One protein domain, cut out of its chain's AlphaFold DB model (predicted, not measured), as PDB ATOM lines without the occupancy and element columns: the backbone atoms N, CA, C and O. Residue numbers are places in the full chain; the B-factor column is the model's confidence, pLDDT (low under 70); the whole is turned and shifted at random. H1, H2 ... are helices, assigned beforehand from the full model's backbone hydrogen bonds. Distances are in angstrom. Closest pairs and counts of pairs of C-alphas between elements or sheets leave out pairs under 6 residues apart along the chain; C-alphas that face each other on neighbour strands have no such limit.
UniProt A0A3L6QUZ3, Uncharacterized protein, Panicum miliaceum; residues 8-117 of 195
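This is residues 8 to 117 of the 195 residues of an uncharacterized protein of Panicum miliaceum (UniProt A0A3L6QUZ3). Two pairs of tilted helices, H2 with H3 and H4 with H5, sit next to each other, with H3 nearest the middle and long loops running between and around them. At one end residues 8 to 14, with the short H1, stick out as a free arm; at the other end of the printed part, the loop of residues 101 to 117 folds back towards the middle. The printed part has 110 residues with five named helices, H1 to H5 in order along it, and no named strand; the class is all helix, though under half of the residues, 50 of 110, are in named elements. It is compact, with a radius of gyration of the C-alphas of 13.9 A, and spans 42 by 36 by 27 A.

H1 is residues 8 to 12, beginning at C-alpha 8, (10.562, -11.297, -36.092). H2 is residues 25 to 36, 15.9 A from first to last C-alpha. H3 is residues 42 to 49, 10.5 A long. H4, residues 64 to 81, is the longest helix at 25.5 A, with C-alpha 64 at (9.144, -32.989, -36.628). H5 is residues 94 to 100, 9.9 A long, ending at C-alpha 100, (-3.776, -38.806, -29.006).

H1 touches no helix. H2 and H3 touch, and their closest C-alphas, those of Arg 29 and Ala 45, are 5.0 A apart. Their lines are about perpendicular, at 85 degrees. H3 and H4 are near each other, with 5 pairs of C-alphas within 10 A and the closest at 8.4 A. H4 touches H5 with residues 72 to 80 alone; the closest C-alphas, those of Ala 77 and Ala 96, are 5.0 A apart. These two run opposite ways at a steep tilt of 59 degrees. H2 is apart from both H4 and H5, and H3 is apart from H5. In H1, H2, H3, H4 and H5 every O i to N i+4 pair is within hydrogen-bond range.

The two C-alphas farthest apart, those of Ala 8 and Gly 82, are 44.4 A apart. The printed part has no cut. The link from H2 to H3 is tight, with 5 residues; the links from H1 to H2, H3 to H4 and H4 to H5 are long, with 12, 14 and 12 residues. The mean pLDDT of the printed part is 72.1, and 43 residues are under 70: residues 8 to 23, 52 to 60, 63 and 101 to 117. H1 has a mean pLDDT of 50.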
ATOM      1  N   ALA A   8       9.743 -10.638 -37.104       53.03
ATOM      2  CA  ALA A   8      10.562 -11.297 -36.092       53.03
ATOM      3  C   ALA A   8       9.723 -12.210 -35.184       53.03
ATOM      4  O   ALA A   8      10.087 -13.360 -34.999       53.03
ATOM      5  N   ASN A   9       8.544 -11.766 -34.734       54.59
ATOM      6  CA  ASN A   9       7.598 -12.574 -33.951       54.59
ATOM      7  C   ASN A   9       6.998 -13.746 -34.748       54.59
ATOM      8  O   ASN A   9       6.649 -14.778 -34.175       54.59
ATOM      9  N   ARG A  10       6.882 -13.611 -36.079       52.19
ATOM     10  CA  ARG A  10       6.528 -14.730 -36.971       52.19
ATOM     11  C   ARG A  10       7.658 -15.752 -37.081       52.19
ATOM     12  O   ARG A  10       7.371 -16.941 -37.141       52.19
ATOM     13  N   CYS A  11       8.908 -15.298 -37.079       45.03
ATOM     14  CA  CYS A  11      10.089 -16.158 -37.148       45.03
ATOM     15  C   CYS A  11      10.529 -16.722 -35.783       45.03
ATOM     16  O   CYS A  11      11.234 -17.723 -35.762       45.03
ATOM     17  N   SER A  12      10.126 -16.112 -34.660       45.78
ATOM     18  CA  SER A  12      10.558 -16.486 -33.303       45.78
ATOM     19  C   SER A  12       9.606 -17.433 -32.569       45.78
ATOM     20  O   SER A  12       9.936 -17.921 -31.486       45.78
ATOM     21  N   ARG A  13       8.427 -17.742 -33.130       45.00
ATOM     22  CA  ARG A  13       7.593 -18.819 -32.582       45.00
ATOM     23  C   ARG A  13       8.334 -20.134 -32.783       45.00
ATOM     24  O   ARG A  13       8.554 -20.544 -33.916       45.00
ATOM     25  N   LYS A  14       8.587 -20.843 -31.678       45.91
ATOM     26  CA  LYS A  14       9.035 -22.251 -31.609       45.91
ATOM     27  C   LYS A  14       8.164 -23.242 -32.417       45.91
ATOM     28  O   LYS A  14       8.411 -24.432 -32.393       45.91
ATOM     29  N   PHE A  15       7.138 -22.756 -33.116       44.34
ATOM     30  CA  PHE A  15       6.195 -23.501 -33.931       44.34
ATOM     31  C   PHE A  15       6.063 -22.770 -35.273       44.34
ATOM     32  O   PHE A  15       5.453 -21.694 -35.323       44.34
ATOM     33  N   LYS A  16       6.654 -23.308 -36.348       52.31
ATOM     34  CA  LYS A  16       6.501 -22.733 -37.692       52.31
ATOM     35  C   LYS A  16       5.044 -22.929 -38.131       52.31
ATOM     36  O   LYS A  16       4.613 -24.069 -38.292       52.31
ATOM     37  N   PRO A  17       4.257 -21.851 -38.301       53.25
ATOM     38  CA  PRO A  17       2.874 -21.979 -38.721       53.25
ATOM     39  C   PRO A  17       2.868 -22.533 -40.150       53.25
ATOM     40  O   PRO A  17       3.621 -22.037 -40.983       53.25
ATOM     41  N   HIS A  18       2.094 -23.591 -40.401       55.47
ATOM     42  CA  HIS A  18       1.439 -23.905 -41.680       55.47
ATOM     43  C   HIS A  18       1.869 -23.029 -42.881       55.47
ATOM     44  O   HIS A  18       1.672 -21.811 -42.890       55.47
ATOM     45  N   ARG A  19       2.358 -23.644 -43.969       52.62
ATOM     46  CA  ARG A  19       2.711 -22.921 -45.213       52.62
ATOM     47  C   ARG A  19       1.515 -22.213 -45.863       52.62
ATOM     48  O   ARG A  19       1.701 -21.376 -46.741       52.62
ATOM     49  N   ALA A  20       0.293 -22.511 -45.431       52.28
ATOM     50  CA  ALA A  20      -0.937 -21.959 -45.983       52.28
ATOM     51  C   ALA A  20      -1.226 -20.479 -45.645       52.28
ATOM     52  O   ALA A  20      -2.238 -19.940 -46.108       52.28
ATOM     53  N   GLY A  21      -0.371 -19.803 -44.868       59.28
ATOM     54  CA  GLY A  21      -0.582 -18.404 -44.478       59.28
ATOM     55  C   GLY A  21      -1.842 -18.227 -43.622       59.28
ATOM     56  O   GLY A  21      -2.178 -19.093 -42.833       59.28
ATOM     57  N   SER A  22      -2.579 -17.124 -43.774       57.69
ATOM     58  CA  SER A  22      -3.795 -16.846 -42.981       57.69
ATOM     59  C   SER A  22      -5.039 -17.652 -43.395       57.69
ATOM     60  O   SER A  22      -6.128 -17.373 -42.898       57.69
ATOM     61  N   ASN A  23      -4.922 -18.607 -44.324       66.94
ATOM     62  CA  ASN A  23      -6.065 -19.411 -44.752       66.94
ATOM     63  C   ASN A  23      -6.439 -20.426 -43.662       66.94
ATOM     64  O   ASN A  23      -5.585 -21.178 -43.194       66.94
ATOM     65  N   SER A  24      -7.723 -20.488 -43.303       73.50
ATOM     66  CA  SER A  24      -8.248 -21.562 -42.455       73.50
ATOM     67  C   SER A  24      -8.199 -22.908 -43.188       73.50
ATOM     68  O   SER A  24      -8.194 -22.953 -44.423       73.50
ATOM     69  N   ILE A  25      -8.211 -24.018 -42.441       77.94
ATOM     70  CA  ILE A  25      -8.235 -25.362 -43.042       77.94
ATOM     71  C   ILE A  25      -9.468 -25.556 -43.933       77.94
ATOM     72  O   ILE A  25      -9.345 -26.127 -45.012       77.94
ATOM     73  N   ALA A  26     -10.623 -24.992 -43.563       78.81
ATOM     74  CA  ALA A  26     -11.824 -25.006 -44.400       78.81
ATOM     75  C   ALA A  26     -11.589 -24.344 -45.773       78.81
ATOM     76  O   ALA A  26     -11.950 -24.902 -46.809       78.81
ATOM     77  N   THR A  27     -10.913 -23.190 -45.802       81.38
ATOM     78  CA  THR A  27     -10.563 -22.500 -47.052       81.38
ATOM     79  C   THR A  27      -9.571 -23.306 -47.889       81.38
ATOM     80  O   THR A  27      -9.677 -23.343 -49.115       81.38
ATOM     81  N   ILE A  28      -8.600 -23.965 -47.248       82.12
ATOM     82  CA  ILE A  28      -7.640 -24.840 -47.936       82.12
ATOM     83  C   ILE A  28      -8.368 -26.033 -48.545       82.12
ATOM     84  O   ILE A  28      -8.170 -26.304 -49.723       82.12
ATOM     85  N   ARG A  29      -9.255 -26.682 -47.783       85.00
ATOM     86  CA  ARG A  29     -10.077 -27.807 -48.233       85.00
ATOM     87  C   ARG A  29     -10.897 -27.440 -49.463       85.00
ATOM     88  O   ARG A  29     -10.841 -28.146 -50.462       85.00
ATOM     89  N   GLN A  30     -11.575 -26.293 -49.436       85.38
ATOM     90  CA  GLN A  30     -12.364 -25.819 -50.573       85.38
ATOM     91  C   GLN A  30     -11.494 -25.563 -51.815       85.38
ATOM     92  O   GLN A  30     -11.866 -25.941 -52.924       85.38
ATOM     93  N   LYS A  31     -10.328 -24.924 -51.649       86.75
ATOM     94  CA  LYS A  31      -9.391 -24.680 -52.759       86.75
ATOM     95  C   LYS A  31      -8.818 -25.984 -53.317       86.75
ATOM     96  O   LYS A  31      -8.708 -26.117 -54.532       86.75
ATOM     97  N   LEU A  32      -8.466 -26.926 -52.444       86.06
ATOM     98  CA  LEU A  32      -7.912 -28.220 -52.830       86.06
ATOM     99  C   LEU A  32      -8.954 -29.066 -53.562       86.06
ATOM    100  O   LEU A  32      -8.650 -29.616 -54.613       86.06
ATOM    101  N   SER A  33     -10.188 -29.087 -53.059       88.19
ATOM    102  CA  SER A  33     -11.305 -29.797 -53.679       88.19
ATOM    103  C   SER A  33     -11.586 -29.286 -55.093       88.19
ATOM    104  O   SER A  33     -11.634 -30.070 -56.035       88.19
ATOM    105  N   LYS A  34     -11.620 -27.958 -55.288       88.69
ATOM    106  CA  LYS A  34     -11.750 -27.358 -56.629       88.69
ATOM    107  C   LYS A  34     -10.594 -27.720 -57.562       88.69
ATOM    108  O   LYS A  34     -10.810 -27.881 -58.756       88.69
ATOM    109  N   LYS A  35      -9.370 -27.815 -57.034       87.50
ATOM    110  CA  LYS A  35      -8.175 -28.147 -57.822       87.50
ATOM    111  C   LYS A  35      -8.135 -29.623 -58.224       87.50
ATOM    112  O   LYS A  35      -7.681 -29.931 -59.317       87.50
ATOM    113  N   LEU A  36      -8.562 -30.513 -57.330       85.12
ATOM    114  CA  LEU A  36      -8.520 -31.963 -57.528       85.12
ATOM    115  C   LEU A  36      -9.803 -32.525 -58.154       85.12
ATOM    116  O   LEU A  36      -9.810 -33.681 -58.557       85.12
ATOM    117  N   GLY A  37     -10.882 -31.740 -58.215       87.31
ATOM    118  CA  GLY A  37     -12.176 -32.193 -58.731       87.31
ATOM    119  C   GLY A  37     -12.858 -33.251 -57.856       87.31
ATOM    120  O   GLY A  37     -13.767 -33.925 -58.329       87.31
ATOM    121  N   ARG A  38     -12.426 -33.412 -56.599       89.56
ATOM    122  CA  ARG A  38     -12.997 -34.359 -55.633       89.56
ATOM    123  C   ARG A  38     -13.139 -33.737 -54.256       89.56
ATOM    124  O   ARG A  38     -12.528 -32.706 -53.962       89.56
ATOM    125  N   ASP A  39     -13.902 -34.392 -53.395       84.88
ATOM    126  CA  ASP A  39     -13.921 -34.039 -51.984       84.88
ATOM    127  C   ASP A  39     -12.584 -34.377 -51.320       84.88
ATOM    128  O   ASP A  39     -11.874 -35.325 -51.674       84.88
ATOM    129  N   VAL A  40     -12.209 -33.511 -50.385       85.25
ATOM    130  CA  VAL A  40     -10.931 -33.527 -49.676       85.25
ATOM    131  C   VAL A  40     -11.256 -33.553 -48.197       85.25
ATOM    132  O   VAL A  40     -12.022 -32.705 -47.732       85.25
ATOM    133  N   SER A  41     -10.676 -34.495 -47.460       86.31
ATOM    134  CA  SER A  41     -10.879 -34.588 -46.016       86.31
ATOM    135  C   SER A  41     -10.197 -33.424 -45.286       86.31
ATOM    136  O   SER A  41      -9.305 -32.736 -45.800       86.31
ATOM    137  N   GLU A  42     -10.584 -33.190 -44.039       83.50
ATOM    138  CA  GLU A  42      -9.905 -32.220 -43.188       83.50
ATOM    139  C   GLU A  42      -8.467 -32.634 -42.855       83.50
ATOM    140  O   GLU A  42      -7.594 -31.764 -42.743       83.50
ATOM    141  N   VAL A  43      -8.208 -33.945 -42.762       83.06
ATOM    142  CA  VAL A  43      -6.864 -34.504 -42.568       83.06
ATOM    143  C   VAL A  43      -5.969 -34.167 -43.749       83.06
ATOM    144  O   VAL A  43      -4.877 -33.622 -43.577       83.06
ATOM    145  N   GLU A  44      -6.465 -34.397 -44.957       84.75
ATOM    146  CA  GLU A  44      -5.755 -34.125 -46.197       84.75
ATOM    147  C   GLU A  44      -5.474 -32.625 -46.372       84.75
ATOM    148  O   GLU A  44      -4.353 -32.226 -46.704       84.75
ATOM    149  N   ALA A  45      -6.457 -31.772 -46.072       82.62
ATOM    150  CA  ALA A  45      -6.282 -30.321 -46.106       82.62
ATOM    151  C   ALA A  45      -5.233 -29.836 -45.087       82.62
ATOM    152  O   ALA A  45      -4.444 -28.928 -45.380       82.62
ATOM    153  N   TRP A  46      -5.183 -30.448 -43.902       81.12
ATOM    154  CA  TRP A  46      -4.179 -30.134 -42.888       81.12
ATOM    155  C   TRP A  46      -2.779 -30.597 -43.298       81.12
ATOM    156  O   TRP A  46      -1.847 -29.793 -43.213       81.12
ATOM    157  N   VAL A  47      -2.636 -31.824 -43.817       81.38
ATOM    158  CA  VAL A  47      -1.376 -32.355 -44.370       81.38
ATOM    159  C   VAL A  47      -0.873 -31.437 -45.475       81.38
ATOM    160  O   VAL A  47       0.265 -30.983 -45.422       81.38
ATOM    161  N   HIS A  48      -1.742 -31.048 -46.414       80.38
ATOM    162  CA  HIS A  48      -1.395 -30.106 -47.477       80.38
ATOM    163  C   HIS A  48      -0.877 -28.765 -46.928       80.38
ATOM    164  O   HIS A  48       0.071 -28.191 -47.462       80.38
ATOM    165  N   SER A  49      -1.461 -28.263 -45.837       77.31
ATOM    166  CA  SER A  49      -1.018 -27.012 -45.206       77.31
ATOM    167  C   SER A  49       0.333 -27.114 -44.479       77.31
ATOM    168  O   SER A  49       0.989 -26.088 -44.273       77.31
ATOM    169  N   HIS A  50       0.766 -28.331 -44.133       74.00
ATOM    170  CA  HIS A  50       2.018 -28.630 -43.433       74.00
ATOM    171  C   HIS A  50       3.023 -29.401 -44.307       74.00
ATOM    172  O   HIS A  50       4.034 -29.846 -43.777       74.00
ATOM    173  N   LYS A  51       2.803 -29.539 -45.627       70.75
ATOM    174  CA  LYS A  51       3.725 -30.257 -46.528       70.75
ATOM    175  C   LYS A  51       5.160 -29.707 -46.446       70.75
ATOM    176  O   LYS A  51       5.385 -28.488 -46.366       70.75
ATOM    177  N   GLY A  52       6.121 -30.634 -46.449       60.75
ATOM    178  CA  GLY A  52       7.555 -30.366 -46.522       60.75
ATOM    179  C   GLY A  52       7.986 -29.794 -47.879       60.75
ATOM    180  O   GLY A  52       7.170 -29.334 -48.676       60.75
ATOM    181  N   SER A  53       9.291 -29.770 -48.150       57.19
ATOM    182  CA  SER A  53       9.814 -29.302 -49.448       57.19
ATOM    183  C   SER A  53       9.516 -30.268 -50.603       57.19
ATOM    184  O   SER A  53       9.571 -29.847 -51.754       57.19
ATOM    185  N   ASN A  54       9.180 -31.528 -50.303       57.78
ATOM    186  CA  ASN A  54       8.755 -32.518 -51.284       57.78
ATOM    187  C   ASN A  54       7.212 -32.559 -51.365       57.78
ATOM    188  O   ASN A  54       6.569 -32.868 -50.360       57.78
ATOM    189  N   PRO A  55       6.597 -32.236 -52.518       57.31
ATOM    190  CA  PRO A  55       5.145 -32.234 -52.668       57.31
ATOM    191  C   PRO A  55       4.512 -33.633 -52.708       57.31
ATOM    192  O   PRO A  55       3.314 -33.719 -52.439       57.31
ATOM    193  N   GLU A  56       5.275 -34.691 -52.989       60.97
ATOM    194  CA  GLU A  56       4.776 -36.076 -53.096       60.97
ATOM    195  C   GLU A  56       4.904 -36.869 -51.782       60.97
ATOM    196  O   GLU A  56       4.299 -37.927 -51.625       60.97
ATOM    197  N   ASP A  57       5.656 -36.357 -50.805       64.75
ATOM    198  CA  ASP A  57       5.802 -36.996 -49.496       64.75
ATOM    199  C   ASP A  57       4.713 -36.493 -48.534       64.75
ATOM    200  O   ASP A  57       4.746 -35.367 -48.032       64.75
ATOM    201  N   HIS A  58       3.710 -37.340 -48.303       62.00
ATOM    202  CA  HIS A  58       2.594 -37.087 -47.385       62.00
ATOM    203  C   HIS A  58       2.886 -37.507 -45.933       62.00
ATOM    204  O   HIS A  58       2.023 -37.381 -45.061       62.00
ATOM    205  N   THR A  59       4.085 -38.025 -45.684       62.84
ATOM    206  CA  THR A  59       4.546 -38.586 -44.408       62.84
ATOM    207  C   THR A  59       5.533 -37.657 -43.712       62.84
ATOM    208  O   THR A  59       5.510 -37.557 -42.490       62.84
ATOM    209  N   SER A  60       6.339 -36.908 -44.468       66.00
ATOM    210  CA  SER A  60       7.274 -35.920 -43.923       66.00
ATOM    211  C   SER A  60       6.705 -34.499 -43.989       66.00
ATOM    212  O   SER A  60       6.705 -33.828 -45.029       66.00
ATOM    213  N   LEU A  61       6.186 -34.023 -42.854       73.19
ATOM    214  CA  LEU A  61       5.676 -32.661 -42.724       73.19
ATOM    215  C   LEU A  61       6.800 -31.654 -42.451       73.19
ATOM    216  O   LEU A  61       7.950 -31.978 -42.176       73.19
ATOM    217  N   ASN A  62       6.450 -30.377 -42.533       70.81
ATOM    218  CA  ASN A  62       7.351 -29.235 -42.402       70.81
ATOM    219  C   ASN A  62       8.088 -29.125 -41.053       70.81
ATOM    220  O   ASN A  62       9.010 -28.313 -40.950       70.81
ATOM    221  N   THR A  63       7.651 -29.859 -40.028       69.12
ATOM    222  CA  THR A  63       8.223 -29.881 -38.676       69.12
ATOM    223  C   THR A  63       8.134 -31.294 -38.107       69.12
ATOM    224  O   THR A  63       7.156 -31.998 -38.369       69.12
ATOM    225  N   GLU A  64       9.129 -31.690 -37.311       70.12
ATOM    226  CA  GLU A  64       9.144 -32.989 -36.628       70.12
ATOM    227  C   GLU A  64       7.935 -33.140 -35.704       70.12
ATOM    228  O   GLU A  64       7.329 -34.208 -35.643       70.12
ATOM    229  N   GLU A  65       7.510 -32.055 -35.049       70.56
ATOM    230  CA  GLU A  65       6.329 -32.065 -34.198       70.56
ATOM    231  C   GLU A  65       5.051 -32.319 -34.994       70.56
ATOM    232  O   GLU A  65       4.211 -33.083 -34.533       70.56
ATOM    233  N   ALA A  66       4.886 -31.718 -36.180       71.88
ATOM    234  CA  ALA A  66       3.717 -31.970 -37.022       71.88
ATOM    235  C   ALA A  66       3.686 -33.422 -37.511       71.88
ATOM    236  O   ALA A  66       2.627 -34.048 -37.457       71.88
ATOM    237  N   THR A  67       4.836 -33.959 -37.929       76.00
ATOM    238  CA  THR A  67       4.978 -35.362 -38.343       76.00
ATOM    239  C   THR A  67       4.641 -36.307 -37.194       76.00
ATOM    240  O   THR A  67       3.739 -37.129 -37.321       76.00
ATOM    241  N   ALA A  68       5.269 -36.134 -36.027       77.38
ATOM    242  CA  ALA A  68       4.993 -36.953 -34.848       77.38
ATOM    243  C   ALA A  68       3.530 -36.842 -34.391       77.38
ATOM    244  O   ALA A  68       2.956 -37.806 -33.888       77.38
ATOM    245  N   CYS A  69       2.905 -35.673 -34.553       75.94
ATOM    246  CA  CYS A  69       1.497 -35.503 -34.214       75.94
ATOM    247  C   CYS A  69       0.581 -36.258 -35.188       75.94
ATOM    248  O   CYS A  69      -0.369 -36.894 -34.735       75.94
ATOM    249  N   LEU A  70       0.863 -36.207 -36.496       80.56
ATOM    250  CA  LEU A  70       0.111 -36.958 -37.503       80.56
ATOM    251  C   LEU A  70       0.215 -38.465 -37.255       80.56
ATOM    252  O   LEU A  70      -0.811 -39.134 -37.228       80.56
ATOM    253  N   GLU A  71       1.421 -38.976 -37.006       84.25
ATOM    254  CA  GLU A  71       1.648 -40.399 -36.726       84.25
ATOM    255  C   GLU A  71       0.872 -40.869 -35.492       84.25
ATOM    256  O   GLU A  71       0.119 -41.835 -35.573       84.25
ATOM    257  N   ARG A  72       0.910 -40.119 -34.382       83.00
ATOM    258  CA  ARG A  72       0.119 -40.468 -33.185       83.00
ATOM    259  C   ARG A  72      -1.389 -40.487 -33.444       83.00
ATOM    260  O   ARG A  72      -2.103 -41.297 -32.853       83.00
ATOM    261  N   TYR A  73      -1.895 -39.586 -34.292       84.56
ATOM    262  CA  TYR A  73      -3.301 -39.616 -34.698       84.56
ATOM    263  C   TYR A  73      -3.602 -40.860 -35.536       84.56
ATOM    264  O   TYR A  73      -4.593 -41.531 -35.261       84.56
ATOM    265  N   ARG A  74      -2.746 -41.192 -36.513       86.25
ATOM    266  CA  ARG A  74      -2.894 -42.384 -37.362       86.25
ATOM    267  C   ARG A  74      -2.909 -43.658 -36.534       86.25
ATOM    268  O   ARG A  74      -3.847 -44.434 -36.656       86.25
ATOM    269  N   GLU A  75      -1.936 -43.828 -35.643       87.44
ATOM    270  CA  GLU A  75      -1.866 -44.960 -34.717       87.44
ATOM    271  C   GLU A  75      -3.166 -45.103 -33.919       87.44
ATOM    272  O   GLU A  75      -3.751 -46.183 -33.871       87.44
ATOM    273  N   LYS A  76      -3.670 -44.002 -33.345       86.75
ATOM    274  CA  LYS A  76      -4.915 -44.031 -32.566       86.75
ATOM    275  C   LYS A  76      -6.156 -44.275 -33.415       86.75
ATOM    276  O   LYS A  76      -7.074 -44.946 -32.953       86.75
ATOM    277  N   ALA A  77      -6.202 -43.750 -34.633       87.31
ATOM    278  CA  ALA A  77      -7.316 -43.969 -35.542       87.31
ATOM    279  C   ALA A  77      -7.367 -45.428 -36.022       87.31
ATOM    280  O   ALA A  77      -8.449 -46.006 -36.068       87.31
ATOM    281  N   LEU A  78      -6.210 -46.039 -36.298       88.88
ATOM    282  CA  LEU A  78      -6.095 -47.454 -36.658       88.88
ATOM    283  C   LEU A  78      -6.413 -48.372 -35.469       88.88
ATOM    284  O   LEU A  78      -7.092 -49.378 -35.641       88.88
ATOM    285  N   GLU A  79      -5.989 -48.017 -34.250       87.75
ATOM    286  CA  GLU A  79      -6.328 -48.769 -33.031       87.75
ATOM    287  C   GLU A  79      -7.845 -48.808 -32.782       87.75
ATOM    288  O   GLU A  79      -8.373 -49.823 -32.332       87.75
ATOM    289  N   LEU A  80      -8.553 -47.711 -33.073       86.31
ATOM    290  CA  LEU A  80      -9.992 -47.599 -32.823       86.31
ATOM    291  C   LEU A  80     -10.865 -48.140 -33.960       86.31
ATOM    292  O   LEU A  80     -11.921 -48.705 -33.673       86.31
ATOM    293  N   ASN A  81     -10.457 -47.950 -35.217       88.38
ATOM    294  CA  ASN A  81     -11.278 -48.265 -36.395       88.38
ATOM    295  C   ASN A  81     -10.781 -49.486 -37.186       88.38
ATOM    296  O   ASN A  81     -11.495 -49.970 -38.060       88.38
ATOM    297  N   GLY A  82      -9.590 -50.005 -36.877       87.12
ATOM    298  CA  GLY A  82      -8.972 -51.139 -37.559       87.12
ATOM    299  C   GLY A  82      -7.926 -50.740 -38.614       87.12
ATOM    300  O   GLY A  82      -7.816 -49.571 -38.985       87.12
ATOM    301  N   PRO A  83      -7.143 -51.715 -39.113       86.69
ATOM    302  CA  PRO A  83      -5.997 -51.473 -39.997       86.69
ATOM    303  C   PRO A  83      -6.373 -50.980 -41.404       86.69
ATOM    304  O   PRO A  83      -5.540 -50.388 -42.079       86.69
ATOM    305  N   GLU A  84      -7.613 -51.205 -41.842       86.31
ATOM    306  CA  GLU A  84      -8.125 -50.745 -43.142       86.31
ATOM    307  C   GLU A  84      -8.630 -49.295 -43.106       86.31
ATOM    308  O   GLU A  84      -9.054 -48.753 -44.127       86.31
ATOM    309  N   PHE A  85      -8.608 -48.650 -41.934       87.56
ATOM    310  CA  PHE A  85      -9.102 -47.290 -41.796       87.56
ATOM    311  C   PHE A  85      -8.200 -46.292 -42.527       87.56
ATOM    312  O   PHE A  85      -7.061 -46.022 -42.133       87.56
ATOM    313  N   ASP A  86      -8.752 -45.676 -43.568       86.50
ATOM    314  CA  ASP A  86      -8.075 -44.633 -44.321       86.50
ATOM    315  C   ASP A  86      -8.085 -43.310 -43.549       86.50
ATOM    316  O   ASP A  86      -8.964 -42.460 -43.704       86.50
ATOM    317  N   CYS A  87      -7.069 -43.126 -42.714       84.38
ATOM    318  CA  CYS A  87      -6.879 -41.923 -41.910       84.38
ATOM    319  C   CYS A  87      -6.708 -40.626 -42.723       84.38
ATOM    320  O   CYS A  87      -6.844 -39.546 -42.145       84.38
ATOM    321  N   LEU A  88      -6.363 -40.709 -44.014       83.44
ATOM    322  CA  LEU A  88      -6.089 -39.551 -44.864       83.44
ATOM    323  C   LEU A  88      -7.337 -39.078 -45.590       83.44
ATOM    324  O   LEU A  88      -7.507 -37.870 -45.724       83.44
ATOM    325  N   HIS A  89      -8.196 -39.983 -46.051       84.69
ATOM    326  CA  HIS A  89      -9.368 -39.615 -46.847       84.69
ATOM    327  C   HIS A  89     -10.694 -39.751 -46.092       84.69
ATOM    328  O   HIS A  89     -11.691 -39.167 -46.518       84.69
ATOM    329  N   SER A  90     -10.704 -40.420 -44.938       85.94
ATOM    330  CA  SER A  90     -11.878 -40.472 -44.062       85.94
ATOM    331  C   SER A  90     -12.079 -39.169 -43.272       85.94
ATOM    332  O   SER A  90     -11.127 -38.403 -43.070       85.94
ATOM    333  N   PRO A  91     -13.307 -38.906 -42.782       83.50
ATOM    334  CA  PRO A  91     -13.559 -37.844 -41.813       83.50
ATOM    335  C   PRO A  91     -12.674 -37.976 -40.566       83.50
ATOM    336  O   PRO A  91     -12.261 -39.073 -40.188       83.50
ATOM    337  N   VAL A  92     -12.408 -36.850 -39.898       82.81
ATOM    338  CA  VAL A  92     -11.587 -36.830 -38.677       82.81
ATOM    339  C   VAL A  92     -12.250 -37.646 -37.569       82.81
ATOM    340  O   VAL A  92     -13.351 -37.319 -37.122       82.81
ATOM    341  N   ASP A  93     -11.539 -38.652 -37.056       85.25
ATOM    342  CA  ASP A  93     -11.957 -39.361 -35.852       85.25
ATOM    343  C   ASP A  93     -11.641 -38.506 -34.616       85.25
ATOM    344  O   ASP A  93     -10.508 -38.403 -34.131       85.25
ATOM    345  N   VAL A  94     -12.692 -37.888 -34.087       80.12
ATOM    346  CA  VAL A  94     -12.639 -37.003 -32.925       80.12
ATOM    347  C   VAL A  94     -12.222 -37.751 -31.647       80.12
ATOM    348  O   VAL A  94     -11.571 -37.170 -30.774       80.12
ATOM    349  N   ARG A  95     -12.528 -39.053 -31.538       80.06
ATOM    350  CA  ARG A  95     -12.109 -39.904 -30.411       80.06
ATOM    351  C   ARG A  95     -10.620 -40.206 -30.497       80.06
ATOM    352  O   ARG A  95      -9.928 -40.043 -29.489       80.06
ATOM    353  N   ALA A  96     -10.128 -40.582 -31.676       83.81
ATOM    354  CA  ALA A  96      -8.702 -40.804 -31.913       83.81
ATOM    355  C   ALA A  96      -7.893 -39.533 -31.620       83.81
ATOM    356  O   ALA A  96      -6.893 -39.575 -30.897       83.81
ATOM    357  N   LEU A  97      -8.382 -38.381 -32.089       79.19
ATOM    358  CA  LEU A  97      -7.760 -37.082 -31.853       79.19
ATOM    359  C   LEU A  97      -7.693 -36.725 -30.358       79.19
ATOM    360  O   LEU A  97      -6.653 -36.282 -29.865       79.19
ATOM    361  N   TYR A  98      -8.777 -36.957 -29.610       76.62
ATOM    362  CA  TYR A  98      -8.824 -36.714 -28.164       76.62
ATOM    363  C   TYR A  98      -7.926 -37.666 -27.358       76.62
ATOM    364  O   TYR A  98      -7.321 -37.268 -26.359       76.62
ATOM    365  N   GLN A  99      -7.813 -38.929 -27.769       74.56
ATOM    366  CA  GLN A  99      -6.939 -39.891 -27.097       74.56
ATOM    367  C   GLN A  99      -5.458 -39.620 -27.381       74.56
ATOM    368  O   GLN A  99      -4.644 -39.693 -26.460       74.56
ATOM    369  N   CYS A 100      -5.120 -39.231 -28.613       74.94
ATOM    370  CA  CYS A 100      -3.776 -38.806 -29.006       74.94
ATOM    371  C   CYS A 100      -3.257 -37.634 -28.151       74.94
ATOM    372  O   CYS A 100      -2.059 -37.545 -27.882       74.94
ATOM    373  N   SER A 101      -4.134 -36.735 -27.691       66.56
ATOM    374  CA  SER A 101      -3.774 -35.584 -26.845       66.56
ATOM    375  C   SER A 101      -3.754 -35.894 -25.338       66.56
ATOM    376  O   SER A 101      -3.763 -34.985 -24.499       66.56
ATOM    377  N   CYS A 102      -3.747 -37.180 -24.961       59.16
ATOM    378  CA  CYS A 102      -3.844 -37.657 -23.576       59.16
ATOM    379  C   CYS A 102      -5.097 -37.137 -22.839       59.16
ATOM    380  O   CYS A 102      -5.128 -37.040 -21.606       59.16
ATOM    381  N   GLY A 103      -6.140 -36.778 -23.592       57.09
ATOM    382  CA  GLY A 103      -7.390 -36.228 -23.090       57.09
ATOM    383  C   GLY A 103      -7.250 -34.921 -22.307       57.09
ATOM    384  O   GLY A 103      -8.103 -34.629 -21.459       57.09
ATOM    385  N   ARG A 104      -6.184 -34.145 -22.551       56.69
ATOM    386  CA  ARG A 104      -6.086 -32.772 -22.052       56.69
ATOM    387  C   ARG A 104      -7.029 -31.890 -22.879       56.69
ATOM    388  O   ARG A 104      -6.917 -31.903 -24.103       56.69
ATOM    389  N   PRO A 105      -7.955 -31.137 -22.252       48.72
ATOM    390  CA  PRO A 105      -8.669 -30.089 -22.964       48.72
ATOM    391  C   PRO A 105      -7.623 -29.077 -23.421       48.72
ATOM    392  O   PRO A 105      -6.853 -28.560 -22.614       48.72
ATOM    393  N   HIS A 106      -7.543 -28.868 -24.724       50.34
ATOM    394  CA  HIS A 106      -6.634 -27.905 -25.303       50.34
ATOM    395  C   HIS A 106      -7.486 -26.849 -25.990       50.34
ATOM    396  O   HIS A 106      -8.205 -27.168 -26.926       50.34
ATOM    397  N   ASP A 107      -7.340 -25.587 -25.587       41.38
ATOM    398  CA  ASP A 107      -7.967 -24.436 -26.268       41.38
ATOM    399  C   ASP A 107      -7.436 -24.247 -27.706       41.38
ATOM    400  O   ASP A 107      -7.885 -23.387 -28.462       41.38
ATOM    401  N   LYS A 108      -6.424 -25.042 -28.069       47.00
ATOM    402  CA  LYS A 108      -5.853 -25.192 -29.399       47.00
ATOM    403  C   LYS A 108      -5.404 -26.631 -29.573       47.00
ATOM    404  O   LYS A 108      -4.344 -26.992 -29.057       47.00
ATOM    405  N   TRP A 109      -6.157 -27.434 -30.310       54.38
ATOM    406  CA  TRP A 109      -5.650 -28.708 -30.802       54.38
ATOM    407  C   TRP A 109      -4.319 -28.469 -31.532       54.38
ATOM    408  O   TRP A 109      -4.202 -27.555 -32.354       54.38
ATOM    409  N   THR A 110      -3.281 -29.244 -31.224       51.78
ATOM    410  CA  THR A 110      -1.995 -29.173 -31.943       51.78
ATOM    411  C   THR A 110      -2.163 -29.496 -33.433       51.78
ATOM    412  O   THR A 110      -1.420 -28.974 -34.262       51.78
ATOM    413  N   ILE A 111      -3.199 -30.267 -33.777       58.38
ATOM    414  CA  ILE A 111      -3.644 -30.616 -35.132       58.38
ATOM    415  C   ILE A 111      -5.080 -30.112 -35.308       58.38
ATOM    416  O   ILE A 111      -5.823 -30.101 -34.345       58.38
ATOM    417  N   PHE A 112      -5.515 -29.729 -36.509       60.31
ATOM    418  CA  PHE A 112      -6.947 -29.492 -36.770       60.31
ATOM    419  C   PHE A 112      -7.615 -28.354 -35.972       60.31
ATOM    420  O   PHE A 112      -8.817 -28.385 -35.709       60.31
ATOM    421  N   ASN A 113      -6.861 -27.306 -35.617       56.50
ATOM    422  CA  ASN A 113      -7.432 -26.111 -34.987       56.50
ATOM    423  C   ASN A 113      -8.609 -25.545 -35.797       56.50
ATOM    424  O   ASN A 113      -8.439 -25.159 -36.956       56.50
ATOM    425  N   GLY A 114      -9.779 -25.466 -35.157       55.53
ATOM    426  CA  GLY A 114     -11.015 -24.960 -35.761       55.53
ATOM    427  C   GLY A 114     -11.751 -25.950 -36.670       55.53
ATOM    428  O   GLY A 114     -12.653 -25.525 -37.383       55.53
ATOM    429  N   ILE A 115     -11.364 -27.230 -36.677       63.31
ATOM    430  CA  ILE A 115     -12.045 -28.289 -37.440       63.31
ATOM    431  C   ILE A 115     -13.075 -29.017 -36.580       63.31
ATOM    432  O   ILE A 115     -14.178 -29.286 -37.042       63.31
ATOM    433  N   VAL A 116     -12.723 -29.321 -35.331       65.50
ATOM    434  CA  VAL A 116     -13.624 -29.983 -34.385       65.50
ATOM    435  C   VAL A 116     -14.364 -28.927 -33.570       65.50
ATOM    436  O   VAL A 116     -13.756 -27.992 -33.046       65.50
ATOM    437  N   ASN A 117     -15.685 -29.076 -33.459       69.88
ATOM    438  CA  ASN A 117     -16.487 -28.264 -32.554       69.88
ATOM    439  C   ASN A 117     -16.364 -28.804 -31.122       69.88
ATOM    440  O   ASN A 117     -17.092 -29.704 -30.703       69.88
TER     441      ASN A 117